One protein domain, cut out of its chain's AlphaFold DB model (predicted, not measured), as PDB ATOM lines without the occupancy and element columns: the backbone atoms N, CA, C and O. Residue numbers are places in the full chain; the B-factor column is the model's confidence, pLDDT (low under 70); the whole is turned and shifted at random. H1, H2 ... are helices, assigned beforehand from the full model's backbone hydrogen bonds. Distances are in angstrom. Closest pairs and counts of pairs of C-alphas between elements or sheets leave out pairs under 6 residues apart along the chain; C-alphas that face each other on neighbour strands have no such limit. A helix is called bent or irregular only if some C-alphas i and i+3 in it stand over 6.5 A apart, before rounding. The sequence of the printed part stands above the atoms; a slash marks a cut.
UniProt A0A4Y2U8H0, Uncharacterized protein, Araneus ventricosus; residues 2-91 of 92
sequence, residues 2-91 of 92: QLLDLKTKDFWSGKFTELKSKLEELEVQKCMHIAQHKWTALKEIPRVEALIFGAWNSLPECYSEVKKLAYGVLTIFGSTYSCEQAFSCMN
ATOM      1  N   GLN A   2      51.241  65.476 -77.343       77.31
ATOM      2  CA  GLN A   2      50.303  64.368 -77.647       77.31
ATOM      3  C   GLN A   2      49.602  64.465 -79.024       77.31
ATOM      4  O   GLN A   2      49.419  63.469 -79.712       77.31
ATOM      5  N   LEU A   3      49.227  65.679 -79.449       76.69
ATOM      6  CA  LEU A   3      48.595  65.922 -80.755       76.69
ATOM      7  C   LEU A   3      49.550  65.718 -81.944       76.69
ATOM      8  O   LEU A   3      49.098  65.473 -83.058       76.69
ATOM      9  N   LEU A   4      50.864  65.827 -81.731       80.00
ATOM     10  CA  LEU A   4      51.854  65.510 -82.764       80.00
ATOM     11  C   LEU A   4      51.968  63.995 -82.931       80.00
ATOM     12  O   LEU A   4      52.053  63.517 -84.057       80.00
ATOM     13  N   ASP A   5      51.847  63.249 -81.834       78.44
ATOM     14  CA  ASP A   5      51.829  61.786 -81.841       78.44
ATOM     15  C   ASP A   5      50.541  61.228 -82.467       78.44
ATOM     16  O   ASP A   5      50.527  60.117 -82.973       78.44
ATOM     17  N   LEU A   6      49.453  62.003 -82.545       74.62
ATOM     18  CA  LEU A   6      48.298  61.655 -83.390       74.62
ATOM     19  C   LEU A   6      48.658  61.521 -84.876       74.62
ATOM     20  O   LEU A   6      47.980  60.800 -85.607       74.62
ATOM     21  N   LYS A   7      49.756  62.144 -85.324       72.94
ATOM     22  CA  LYS A   7      50.288  61.953 -86.680       72.94
ATOM     23  C   LYS A   7      51.072  60.651 -86.839       72.94
ATOM     24  O   LYS A   7      51.319  60.266 -87.982       72.94
ATOM     25  N   THR A   8      51.456  59.957 -85.756       80.50
ATOM     26  CA  THR A   8      52.085  58.631 -85.868       80.50
ATOM     27  C   THR A   8      51.020  57.623 -86.273       80.50
ATOM     28  O   THR A   8      50.336  57.022 -85.439       80.50
ATOM     29  N   LYS A   9      50.849  57.502 -87.592       74.50
ATOM     30  CA  LYS A   9      49.771  56.759 -88.239       74.50
ATOM     31  C   LYS A   9      49.687  55.326 -87.731       74.50
ATOM     32  O   LYS A   9      48.584  54.850 -87.500       74.50
ATOM     33  N   ASP A  10      50.811  54.658 -87.507       85.00
ATOM     34  CA  ASP A  10      50.823  53.217 -87.241       85.00
ATOM     35  C   ASP A  10      50.224  52.861 -85.873       85.00
ATOM     36  O   ASP A  10      49.406  51.949 -85.781       85.00
ATOM     37  N   PHE A  11      50.526  53.638 -84.825       87.00
ATOM     38  CA  PHE A  11      49.950  53.408 -83.496       87.00
ATOM     39  C   PHE A  11      48.430  53.627 -83.490       87.00
ATOM     40  O   PHE A  11      47.664  52.752 -83.079       87.00
ATOM     41  N   TRP A  12      47.980  54.784 -83.985       89.38
ATOM     42  CA  TRP A  12      46.561  55.145 -83.969       89.38
ATOM     43  C   TRP A  12      45.737  54.328 -84.957       89.38
ATOM     44  O   TRP A  12      44.636  53.904 -84.618       89.38
ATOM     45  N   SER A  13      46.269  54.049 -86.149       88.94
ATOM     46  CA  SER A  13      45.590  53.182 -87.116       88.94
ATOM     47  C   SER A  13      45.435  51.767 -86.574       88.94
ATOM     48  O   SER A  13      44.352  51.207 -86.716       88.94
ATOM     49  N   GLY A  14      46.442  51.223 -85.883       92.38
ATOM     50  CA  GLY A  14      46.330  49.939 -85.197       92.38
ATOM     51  C   GLY A  14      45.206  49.948 -84.162       92.38
ATOM     52  O   GLY A  14      44.300  49.118 -84.226       92.38
ATOM     53  N   LYS A  15      45.196  50.941 -83.263       92.25
ATOM     54  CA  LYS A  15      44.164  51.069 -82.218       92.25
ATOM     55  C   LYS A  15      42.755  51.262 -82.773       92.25
ATOM     56  O   LYS A  15      41.817  50.633 -82.285       92.25
ATOM     57  N   PHE A  16      42.588  52.087 -83.803       91.81
ATOM     58  CA  PHE A  16      41.279  52.304 -84.416       91.81
ATOM     59  C   PHE A  16      40.821  51.123 -85.272       91.81
ATOM     60  O   PHE A  16      39.629  50.832 -85.289       91.81
ATOM     61  N   THR A  17      41.737  50.405 -85.927       95.25
ATOM     62  CA  THR A  17      41.406  49.169 -86.655       95.25
ATOM     63  C   THR A  17      40.946  48.081 -85.688       95.25
ATOM     64  O   THR A  17      39.936  47.429 -85.940       95.25
ATOM     65  N   GLU A  18      41.626  47.938 -84.548       96.00
ATOM     66  CA  GLU A  18      41.227  47.011 -83.486       96.00
ATOM     67  C   GLU A  18      39.833  47.352 -82.939       96.00
ATOM     68  O   GLU A  18      38.967  46.481 -82.852       96.00
ATOM     69  N   LEU A  19      39.585  48.626 -82.609       96.00
ATOM     70  CA  LEU A  19      38.273  49.074 -82.136       96.00
ATOM     71  C   LEU A  19      37.182  48.836 -83.187       96.00
ATOM     72  O   LEU A  19      36.115  48.330 -82.853       96.00
ATOM     73  N   LYS A  20      37.451  49.159 -84.456       96.12
ATOM     74  CA  LYS A  20      36.517  48.928 -85.561       96.12
ATOM     75  C   LYS A  20      36.144  47.449 -85.674       96.12
ATOM     76  O   LYS A  20      34.961  47.140 -85.713       96.12
ATOM     77  N   SER A  21      37.129  46.552 -85.662       97.19
ATOM     78  CA  SER A  21      36.881  45.109 -85.750       97.19
ATOM     79  C   SER A  21      36.027  44.601 -84.584       97.19
ATOM     80  O   SER A  21      35.100  43.828 -84.808       97.19
ATOM     81  N   LYS A  22      36.265  45.089 -83.359       96.75
ATOM     82  CA  LYS A  22      35.436  44.758 -82.185       96.75
ATOM     83  C   LYS A  22      33.989  45.238 -82.331       96.75
ATOM     84  O   LYS A  22      33.071  44.542 -81.907       96.75
ATOM     85  N   LEU A  23      33.776  46.418 -82.916       96.50
ATOM     86  CA  LEU A  23      32.433  46.945 -83.178       96.50
ATOM     87  C   LEU A  23      31.706  46.142 -84.267       96.50
ATOM     88  O   LEU A  23      30.522  45.851 -84.117       96.50
ATOM     89  N   GLU A  24      32.412  45.756 -85.330       96.81
ATOM     90  CA  GLU A  24      31.871  44.895 -86.387       96.81
ATOM     91  C   GLU A  24      31.484  43.517 -85.838       96.81
ATOM     92  O   GLU A  24      30.380  43.037 -86.094       96.81
ATOM     93  N   GLU A  25      32.349  42.905 -85.026       96.56
ATOM     94  CA  GLU A  25      32.067  41.623 -84.380       96.56
ATOM     95  C   GLU A  25      30.840  41.709 -83.463       96.56
ATOM     96  O   GLU A  25      29.978  40.830 -83.501       96.56
ATOM     97  N   LEU A  26      30.716  42.790 -82.687       96.06
ATOM     98  CA  LEU A  26      29.569  43.004 -81.810       96.06
ATOM     99  C   LEU A  26      28.250  43.076 -82.594       96.06
ATOM    100  O   LEU A  26      27.258  42.466 -82.188       96.06
ATOM    101  N   GLU A  27      28.229  43.770 -83.734       95.31
ATOM    102  CA  GLU A  27      27.025  43.855 -84.569       95.31
ATOM    103  C   GLU A  27      26.687  42.505 -85.220       95.31
ATOM    104  O   GLU A  27      25.515  42.114 -85.270       95.31
ATOM    105  N   VAL A  28      27.698  41.734 -85.637       95.50
ATOM    106  CA  VAL A  28      27.505  40.364 -86.142       95.50
ATOM    107  C   VAL A  28      26.911  39.462 -85.058       95.50
ATOM    108  O   VAL A  28      25.927  38.763 -85.315       95.50
ATOM    109  N   GLN A  29      27.445  39.503 -83.834       95.19
ATOM    110  CA  GLN A  29      26.921  38.728 -82.703       95.19
ATOM    111  C   GLN A  29      25.470  39.101 -82.386       95.19
ATOM    112  O   GLN A  29      24.621  38.223 -82.203       95.19
ATOM    113  N   LYS A  30      25.153  40.398 -82.398       95.56
ATOM    114  CA  LYS A  30      23.794  40.909 -82.203       95.56
ATOM    115  C   LYS A  30      22.832  40.372 -83.263       95.56
ATOM    116  O   LYS A  30      21.777  39.838 -82.914       95.56
ATOM    117  N   CYS A  31      23.218  40.432 -84.538       95.12
ATOM    118  CA  CYS A  31      22.438  39.873 -85.644       95.12
ATOM    119  C   CYS A  31      22.212  38.364 -85.480       95.12
ATOM    120  O   CYS A  31      21.084  37.888 -85.625       95.12
ATOM    121  N   MET A  32      23.253  37.612 -85.114       95.88
ATOM    122  CA  MET A  32      23.151  36.169 -84.873       95.88
ATOM    123  C   MET A  32      22.189  35.840 -83.726       95.88
ATOM    124  O   MET A  32      21.387  34.915 -83.845       95.88
ATOM    125  N   HIS A  33      22.232  36.585 -82.619       95.06
ATOM    126  CA  HIS A  33      21.331  36.361 -81.485       95.06
ATOM    127  C   HIS A  33      19.877  36.692 -81.816       95.06
ATOM    128  O   HIS A  33      18.987  35.951 -81.391       95.06
ATOM    129  N   ILE A  34      19.630  37.733 -82.615       94.88
ATOM    130  CA  ILE A  34      18.289  38.060 -83.120       94.88
ATOM    131  C   ILE A  34      17.771  36.935 -84.022       94.88
ATOM    132  O   ILE A  34      16.671  36.436 -83.792       94.88
ATOM    133  N   ALA A  35      18.578  36.477 -84.986       96.25
ATOM    134  CA  ALA A  35      18.210  35.387 -85.895       96.25
ATOM    135  C   ALA A  35      17.931  34.062 -85.160       96.25
ATOM    136  O   ALA A  35      17.126  33.253 -85.611       96.25
ATOM    137  N   GLN A  36      18.578  33.844 -84.013       96.50
ATOM    138  CA  GLN A  36      18.382  32.668 -83.159       96.50
ATOM    139  C   GLN A  36      17.332  32.878 -82.053       96.50
ATOM    140  O   GLN A  36      17.168  31.999 -81.209       96.50
ATOM    141  N   HIS A  37      16.652  34.031 -82.012       95.62
ATOM    142  CA  HIS A  37      15.696  34.410 -80.961       95.62
ATOM    143  C   HIS A  37      16.246  34.300 -79.523       95.62
ATOM    144  O   HIS A  37      15.506  34.075 -78.562       95.62
ATOM    145  N   LYS A  38      17.558  34.488 -79.342       95.19
ATOM    146  CA  LYS A  38      18.239  34.422 -78.039       95.19
ATOM    147  C   LYS A  38      18.173  35.767 -77.316       95.19
ATOM    148  O   LYS A  38      19.177  36.456 -77.148       95.19
ATOM    149  N   TRP A  39      16.977  36.143 -76.865       92.31
ATOM    150  CA  TRP A  39      16.721  37.443 -76.231       92.31
ATOM    151  C   TRP A  39      17.489  37.675 -74.927       92.31
ATOM    152  O   TRP A  39      17.805  38.815 -74.600       92.31
ATOM    153  N   THR A  40      17.787  36.616 -74.173       93.44
ATOM    154  CA  THR A  40      18.588  36.704 -72.943       93.44
ATOM    155  C   THR A  40      20.046  37.025 -73.254       93.44
ATOM    156  O   THR A  40      20.566  37.991 -72.708       93.44
ATOM    157  N   ALA A  41      20.661  36.313 -74.203       91.44
ATOM    158  CA  ALA A  41      22.030  36.584 -74.651       91.44
ATOM    159  C   ALA A  41      22.168  37.980 -75.281       91.44
ATOM    160  O   ALA A  41      23.161  38.665 -75.074       91.44
ATOM    161  N   LEU A  42      21.136  38.452 -75.992       92.31
ATOM    162  CA  LEU A  42      21.108  39.805 -76.550       92.31
ATOM    163  C   LEU A  42      21.208  40.899 -75.470       92.31
ATOM    164  O   LEU A  42      21.811  41.938 -75.719       92.31
ATOM    165  N   LYS A  43      20.637  40.678 -74.275       90.88
ATOM    166  CA  LYS A  43      20.729  41.625 -73.146       90.88
ATOM    167  C   LYS A  43      22.120  41.664 -72.513       90.88
ATOM    168  O   LYS A  43      22.453  42.662 -71.882       90.88
ATOM    169  N   GLU A  44      22.895  40.593 -72.661       92.44
ATOM    170  CA  GLU A  44      24.258  40.483 -72.134       92.44
ATOM    171  C   GLU A  44      25.308  41.070 -73.087       92.44
ATOM    172  O   GLU A  44      26.438  41.317 -72.665       92.44
ATOM    173  N   ILE A  45      24.945  41.342 -74.350       92.38
ATOM    174  CA  ILE A  45      25.850  41.988 -75.305       92.38
ATOM    175  C   ILE A  45      26.287  43.362 -74.758       92.38
ATOM    176  O   ILE A  45      25.436  44.184 -74.396       92.38
ATOM    177  N   PRO A  46      27.603  43.648 -74.728       92.19
ATOM    178  CA  PRO A  46      28.114  44.947 -74.321       92.19
ATOM    179  C   PRO A  46      27.531  46.081 -75.161       92.19
ATOM    180  O   PRO A  46      27.333  45.966 -76.369       92.19
ATOM    181  N   ARG A  47      27.310  47.236 -74.539       92.19
ATOM    182  CA  ARG A  47      26.935  48.426 -75.302       92.19
ATOM    183  C   ARG A  47      28.118  48.929 -76.131       92.19
ATOM    184  O   ARG A  47      29.269  48.824 -75.703       92.19
ATOM    185  N   VAL A  48      27.826  49.538 -77.278       91.44
ATOM    186  CA  VAL A  48      28.836  50.138 -78.168       91.44
ATOM    187  C   VAL A  48      29.694  51.155 -77.413       91.44
ATOM    188  O   VAL A  48      30.920  51.158 -77.538       91.44
ATOM    189  N   GLU A  49      29.076  51.963 -76.553       90.81
ATOM    190  CA  GLU A  49      29.769  52.959 -75.741       90.81
ATOM    191  C   GLU A  49      30.788  52.314 -74.798       90.81
ATOM    192  O   GLU A  49      31.882  52.847 -74.625       90.81
ATOM    193  N   ALA A  50      30.482  51.141 -74.231       92.75
ATOM    194  CA  ALA A  50      31.396  50.440 -73.331       92.75
ATOM    195  C   ALA A  50      32.681  50.003 -74.052       92.75
ATOM    196  O   ALA A  50      33.772  50.130 -73.491       92.75
ATOM    197  N   LEU A  51      32.575  49.555 -75.309       94.94
ATOM    198  CA  LEU A  51      33.742  49.209 -76.128       94.94
ATOM    199  C   LEU A  51      34.568  50.444 -76.497       94.94
ATOM    200  O   LEU A  51      35.796  50.416 -76.392       94.94
ATOM    201  N   ILE A  52      33.906  51.539 -76.878       93.12
ATOM    202  CA  ILE A  52      34.568  52.803 -77.222       93.12
ATOM    203  C   ILE A  52      35.314  53.350 -76.001       93.12
ATOM    204  O   ILE A  52      36.519  53.598 -76.077       93.12
ATOM    205  N   PHE A  53      34.644  53.483 -74.855       92.19
ATOM    206  CA  PHE A  53      35.272  53.966 -73.624       92.19
ATOM    207  C   PHE A  53      36.375  53.028 -73.134       92.19
ATOM    208  O   PHE A  53      37.425  53.502 -72.708       92.19
ATOM    209  N   GLY A  54      36.192  51.710 -73.241       94.00
ATOM    210  CA  GLY A  54      37.230  50.732 -72.919       94.00
ATOM    211  C   GLY A  54      38.498  50.928 -73.757       94.00
ATOM    212  O   GLY A  54      39.600  50.979 -73.206       94.00
ATOM    213  N   ALA A  55      38.350  51.120 -75.070       94.44
ATOM    214  CA  ALA A  55      39.477  51.365 -75.967       94.44
ATOM    215  C   ALA A  55      40.222  52.662 -75.615       94.44
ATOM    216  O   ALA A  55      41.446  52.637 -75.466       94.44
ATOM    217  N   TRP A  56      39.505  53.767 -75.393       94.44
ATOM    218  CA  TRP A  56      40.116  55.041 -74.989       94.44
ATOM    219  C   TRP A  56      40.773  54.970 -73.606       94.44
ATOM    220  O   TRP A  56      41.884  55.472 -73.427       94.44
ATOM    221  N   ASN A  57      40.145  54.301 -72.636       92.88
ATOM    222  CA  ASN A  57      40.702  54.129 -71.294       92.88
ATOM    223  C   ASN A  57      41.993  53.304 -71.306       92.88
ATOM    224  O   ASN A  57      42.910  53.640 -70.559       92.88
ATOM    225  N   SER A  58      42.101  52.313 -72.197       93.12
ATOM    226  CA  SER A  58      43.293  51.460 -72.336       93.12
ATOM    227  C   SER A  58      44.536  52.171 -72.883       93.12
ATOM    228  O   SER A  58      45.639  51.633 -72.787       93.12
ATOM    229  N   LEU A  59      44.391  53.365 -73.473       92.25
ATOM    230  CA  LEU A  59      45.548  54.117 -73.958       92.25
ATOM    231  C   LEU A  59      46.423  54.581 -72.776       92.25
ATOM    232  O   LEU A  59      45.904  54.821 -71.685       92.25
ATOM    233  N   PRO A  60      47.732  54.779 -72.973       91.56
ATOM    234  CA  PRO A  60      48.603  55.321 -71.932       91.56
ATOM    235  C   PRO A  60      48.133  56.676 -71.370       91.56
ATOM    236  O   PRO A  60      47.530  57.487 -72.079       91.56
ATOM    237  N   GLU A  61      48.457  56.962 -70.105       91.44
ATOM    238  CA  GLU A  61      48.171  58.262 -69.468       91.44
ATOM    239  C   GLU A  61      48.857  59.438 -70.165       91.44
ATOM    240  O   GLU A  61      48.353  60.559 -70.126       91.44
ATOM    241  N   CYS A  62      49.956  59.188 -70.885       89.56
ATOM    242  CA  CYS A  62      50.602  60.215 -71.691       89.56
ATOM    243  C   CYS A  62      49.711  60.757 -72.823       89.56
ATOM    244  O   CYS A  62      50.129  61.720 -73.450       89.56
ATOM    245  N   TYR A  63      48.509  60.205 -73.052       90.44
ATOM    246  CA  TYR A  63      47.475  60.712 -73.967       90.44
ATOM    247  C   TYR A  63      46.241  61.298 -73.252       90.44
ATOM    248  O   TYR A  63      45.168  61.400 -73.846       90.44
ATOM    249  N   SER A  64      46.350  61.660 -71.973       91.44
ATOM    250  CA  SER A  64      45.232  62.142 -71.145       91.44
ATOM    251  C   SER A  64      44.439  63.308 -71.751       91.44
ATOM    252  O   SER A  64      43.210  63.300 -71.694       91.44
ATOM    253  N   GLU A  65      45.101  64.282 -72.376       92.06
ATOM    254  CA  GLU A  65      44.431  65.438 -72.983       92.06
ATOM    255  C   GLU A  65      43.685  65.041 -74.259       92.06
ATOM    256  O   GLU A  65      42.563  65.490 -74.493       92.06
ATOM    257  N   VAL A  66      44.249  64.117 -75.043       90.94
ATOM    258  CA  VAL A  66      43.564  63.533 -76.205       90.94
ATOM    259  C   VAL A  66      42.330  62.738 -75.771       90.94
ATOM    260  O   VAL A  66      41.279  62.874 -76.393       90.94
ATOM    261  N   LYS A  67      42.413  61.961 -74.680       92.25
ATOM    262  CA  LYS A  67      41.251  61.248 -74.119       92.25
ATOM    263  C   LYS A  67      40.145  62.220 -73.701       92.25
ATOM    264  O   LYS A  67      38.992  62.018 -74.070       92.25
ATOM    265  N   LYS A  68      40.489  63.291 -72.972       93.12
ATOM    266  CA  LYS A  68      39.527  64.332 -72.558       93.12
ATOM    267  C   LYS A  68      38.848  64.973 -73.764       93.12
ATOM    268  O   LYS A  68      37.628  65.119 -73.763       93.12
ATOM    269  N   LEU A  69      39.619  65.308 -74.801       92.12
ATOM    270  CA  LEU A  69      39.083  65.860 -76.043       92.12
ATOM    271  C   LEU A  69      38.122  64.877 -76.722       92.12
ATOM    272  O   LEU A  69      37.010  65.264 -77.075       92.12
ATOM    273  N   ALA A  70      38.518  63.610 -76.865       91.50
ATOM    274  CA  ALA A  70      37.675  62.577 -77.459       91.50
ATOM    275  C   ALA A  70      36.357  62.411 -76.690       91.50
ATOM    276  O   ALA A  70      35.290  62.377 -77.299       91.50
ATOM    277  N   TYR A  71      36.405  62.381 -75.356       92.44
ATOM    278  CA  TYR A  71      35.206  62.301 -74.521       92.44
ATOM    279  C   TYR A  71      34.323  63.540 -74.639       92.44
ATOM    280  O   TYR A  71      33.103  63.397 -74.723       92.44
ATOM    281  N   GLY A  72      34.909  64.736 -74.718       93.75
ATOM    282  CA  GLY A  72      34.161  65.966 -74.985       93.75
ATOM    283  C   GLY A  72      33.420  65.900 -76.321       93.75
ATOM    284  O   GLY A  72      32.214  66.126 -76.370       93.75
ATOM    285  N   VAL A  73      34.113  65.499 -77.388       92.25
ATOM    286  CA  VAL A  73      33.531  65.351 -78.731       92.25
ATOM    287  C   VAL A  73      32.412  64.304 -78.750       92.25
ATOM    288  O   VAL A  73      31.320  64.586 -79.242       92.25
ATOM    289  N   LEU A  74      32.645  63.121 -78.173       89.69
ATOM    290  CA  LEU A  74      31.641  62.054 -78.089       89.69
ATOM    291  C   LEU A  74      30.406  62.491 -77.290       89.69
ATOM    292  O   LEU A  74      29.282  62.188 -77.685       89.69
ATOM    293  N   THR A  75      30.605  63.241 -76.204       91.88
ATOM    294  CA  THR A  75      29.507  63.768 -75.382       91.88
ATOM    295  C   THR A  75      28.681  64.791 -76.154       91.88
ATOM    296  O   THR A  75      27.456  64.718 -76.117       91.88
ATOM    297  N   ILE A  76      29.325  65.705 -76.891       94.06
ATOM    298  CA  ILE A  76      28.625  66.703 -77.713       94.06
ATOM    299  C   ILE A  76      27.751  65.997 -78.746       94.06
ATOM    300  O   ILE A  76      26.541  66.205 -78.741       94.06
ATOM    301  N   PHE A  77      28.319  65.107 -79.562       89.00
ATOM    302  CA  PHE A  77      27.542  64.389 -80.578       89.00
ATOM    303  C   PHE A  77      26.413  63.552 -79.972       89.00
ATOM    304  O   PHE A  77      25.292  63.590 -80.478       89.00
ATOM    305  N   GLY A  78      26.674  62.847 -78.868       88.00
ATOM    306  CA  GLY A  78      25.649  62.077 -78.163       88.00
ATOM    307  C   GLY A  78      24.513  62.958 -77.637       88.00
ATOM    308  O   GLY A  78      23.341  62.607 -77.782       88.00
ATOM    309  N   SER A  79      24.841  64.125 -77.075       90.44
ATOM    310  CA  SER A  79      23.848  65.085 -76.585       90.44
ATOM    311  C   SER A  79      23.040  65.709 -77.722       90.44
ATOM    312  O   SER A  79      21.819  65.764 -77.620       90.44
ATOM    313  N   THR A  80      23.681  66.079 -78.835       93.44
ATOM    314  CA  THR A  80      23.004  66.612 -80.022       93.44
ATOM    315  C   THR A  80      22.018  65.598 -80.585       93.44
ATOM    316  O   THR A  80      20.847  65.925 -80.744       93.44
ATOM    317  N   TYR A  81      22.450  64.350 -80.788       89.19
ATOM    318  CA  TYR A  81      21.572  63.284 -81.275       89.19
ATOM    319  C   TYR A  81      20.391  63.031 -80.326       89.19
ATOM    320  O   TYR A  81      19.250  62.876 -80.759       89.19
ATOM    321  N   SER A  82      20.650  63.022 -79.015       88.31
ATOM    322  CA  SER A  82      19.600  62.835 -78.007       88.31
ATOM    323  C   SER A  82      18.580  63.976 -78.033       88.31
ATOM    324  O   SER A  82      17.378  63.724 -77.968       88.31
ATOM    325  N   CYS A  83      19.046  65.221 -78.167       90.69
ATOM    326  CA  CYS A  83      18.186  66.390 -78.325       90.69
ATOM    327  C   CYS A  83      17.350  66.294 -79.605       90.69
ATOM    328  O   CYS A  83      16.136  66.464 -79.543       90.69
ATOM    329  N   GLU A  84      17.965  65.979 -80.747       91.19
ATOM    330  CA  GLU A  84      17.263  65.803 -82.027       91.19
ATOM    331  C   GLU A  84      16.153  64.756 -81.930       91.19
ATOM    332  O   GLU A  84      15.036  64.999 -82.394       91.19
ATOM    333  N   GLN A  85      16.421  63.620 -81.279       88.06
ATOM    334  CA  GLN A  85      15.393  62.606 -81.067       88.06
ATOM    335  C   GLN A  85      14.272  63.080 -80.146       88.06
ATOM    336  O   GLN A  85      13.096  62.907 -80.466       88.06
ATOM    337  N   ALA A  86      14.612  63.731 -79.033       89.88
ATOM    338  CA  ALA A  86      13.616  64.277 -78.118       89.88
ATOM    339  C   ALA A  86      12.703  65.301 -78.819       89.88
ATOM    340  O   ALA A  86      11.484  65.238 -78.669       89.88
ATOM    341  N   PHE A  87      13.268  66.205 -79.627       86.50
ATOM    342  CA  PHE A  87      12.498  67.183 -80.401       86.50
ATOM    343  C   PHE A  87      11.667  66.537 -81.509       86.50
ATOM    344  O   PHE A  87      10.532  66.955 -81.734       86.50
ATOM    345  N   SER A  88      12.176  65.486 -82.153       89.69
ATOM    346  CA  SER A  88      11.424  64.750 -83.175       89.69
ATOM    347  C   SER A  88      10.175  64.081 -82.596       89.69
ATOM    348  O   SER A  88       9.132  64.079 -83.242       89.69
ATOM    349  N   CYS A  89      10.235  63.586 -81.355       83.94
ATOM    350  CA  CYS A  89       9.064  63.046 -80.656       83.94
ATOM    351  C   CYS A  89       8.035  64.112 -80.241       83.94
ATOM    352  O   CYS A  89       6.894  63.758 -79.953       83.94
ATOM    353  N   MET A  90       8.419  65.392 -80.182       84.94
ATOM    354  CA  MET A  90       7.532  66.495 -79.786       84.94
ATOM    355  C   MET A  90       6.793  67.147 -80.963       84.94
ATOM    356  O   MET A  90       5.808  67.839 -80.729       84.94
ATOM    357  N   ASN A  91       7.217  66.908 -82.209       64.56
ATOM    358  CA  ASN A  91       6.541  67.386 -83.424       64.56
ATOM    359  C   ASN A  91       5.316  66.521 -83.814       64.56
ATOM    360  O   ASN A  91       5.160  66.150 -84.977       64.56
TER     361      ASN A  91
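What this domain is: This is residues 2 to 91 of the 92 residues of an uncharacterized protein of Araneus ventricosus (UniProt A0A4Y2U8H0). Two long helices, H2 and H5, open from one end as a V and stay apart, with H1 at that end. H3 and H4 fold back along H2 to make the thicker arm, while residues 75 to 91, the far part of H5 and the last residue, stick out free as the other. The printed part has 90 residues with five named helices, H1 to H5 in chain order, and no named strand: the class is all helix. It is loose, with a radius of gyration of the C-alphas of 16.7 A, and flat, spanning 46 by 36 by 18 A.

Where its parts are: Find C-alpha 2 at (50.303, 64.368, -77.647), where H1, residues 2 to 5, begins. H2, residues 9 to 35, runs 38.2 A from C-alpha 9 at (49.771, 56.759, -88.239). Next come H3, residues 39 to 44, and H4, residues 48 to 57, 14.3 A long. H5, residues 61 to 90, runs 42.7 A to C-alpha 90 at (7.532, 66.495, -79.786); it is irregular, with C-alphas 62 and 65 8.2 A apart, and has a kink of 30 degrees near residue 68.

How they stand to each other: Look first at H1: it touches H5 at residues 62 to 66 alone, the closest C-alphas being those of Gln 2 and Tyr 63, 5.9 A apart. H2 and H3 form a helical hairpin at a shallow tilt of 24 degrees, opposite ways; H2 touches H3 with residues 30 to 34 alone, closest at the C-alphas of His 33 and Leu 42, 6.0 A. With residues 15 to 23 alone H2 touches H4, at a shallow tilt of 25 degrees, opposite ways; the closest C-alphas, of Leu 19 and Ala 55, are 6.7 A apart. H4 and H5 are close but not clearly touching, with the C-alphas of Trp 56 and Lys 67 closest at 6.4 A. H2 and H5 are apart. In H2, H3 and H4 every O i to N i+4 pair is within hydrogen-bond range, in H5 24 of 26 are, and H1 is too short for such a pair.

The domain as a whole: The two farthest C-alphas, of Leu 4 and His 37, are 47.7 A apart. The printed part has no cut, and the four links are tight. The mean pLDDT of the printed part is 90.7; residue 91 alone is under 70.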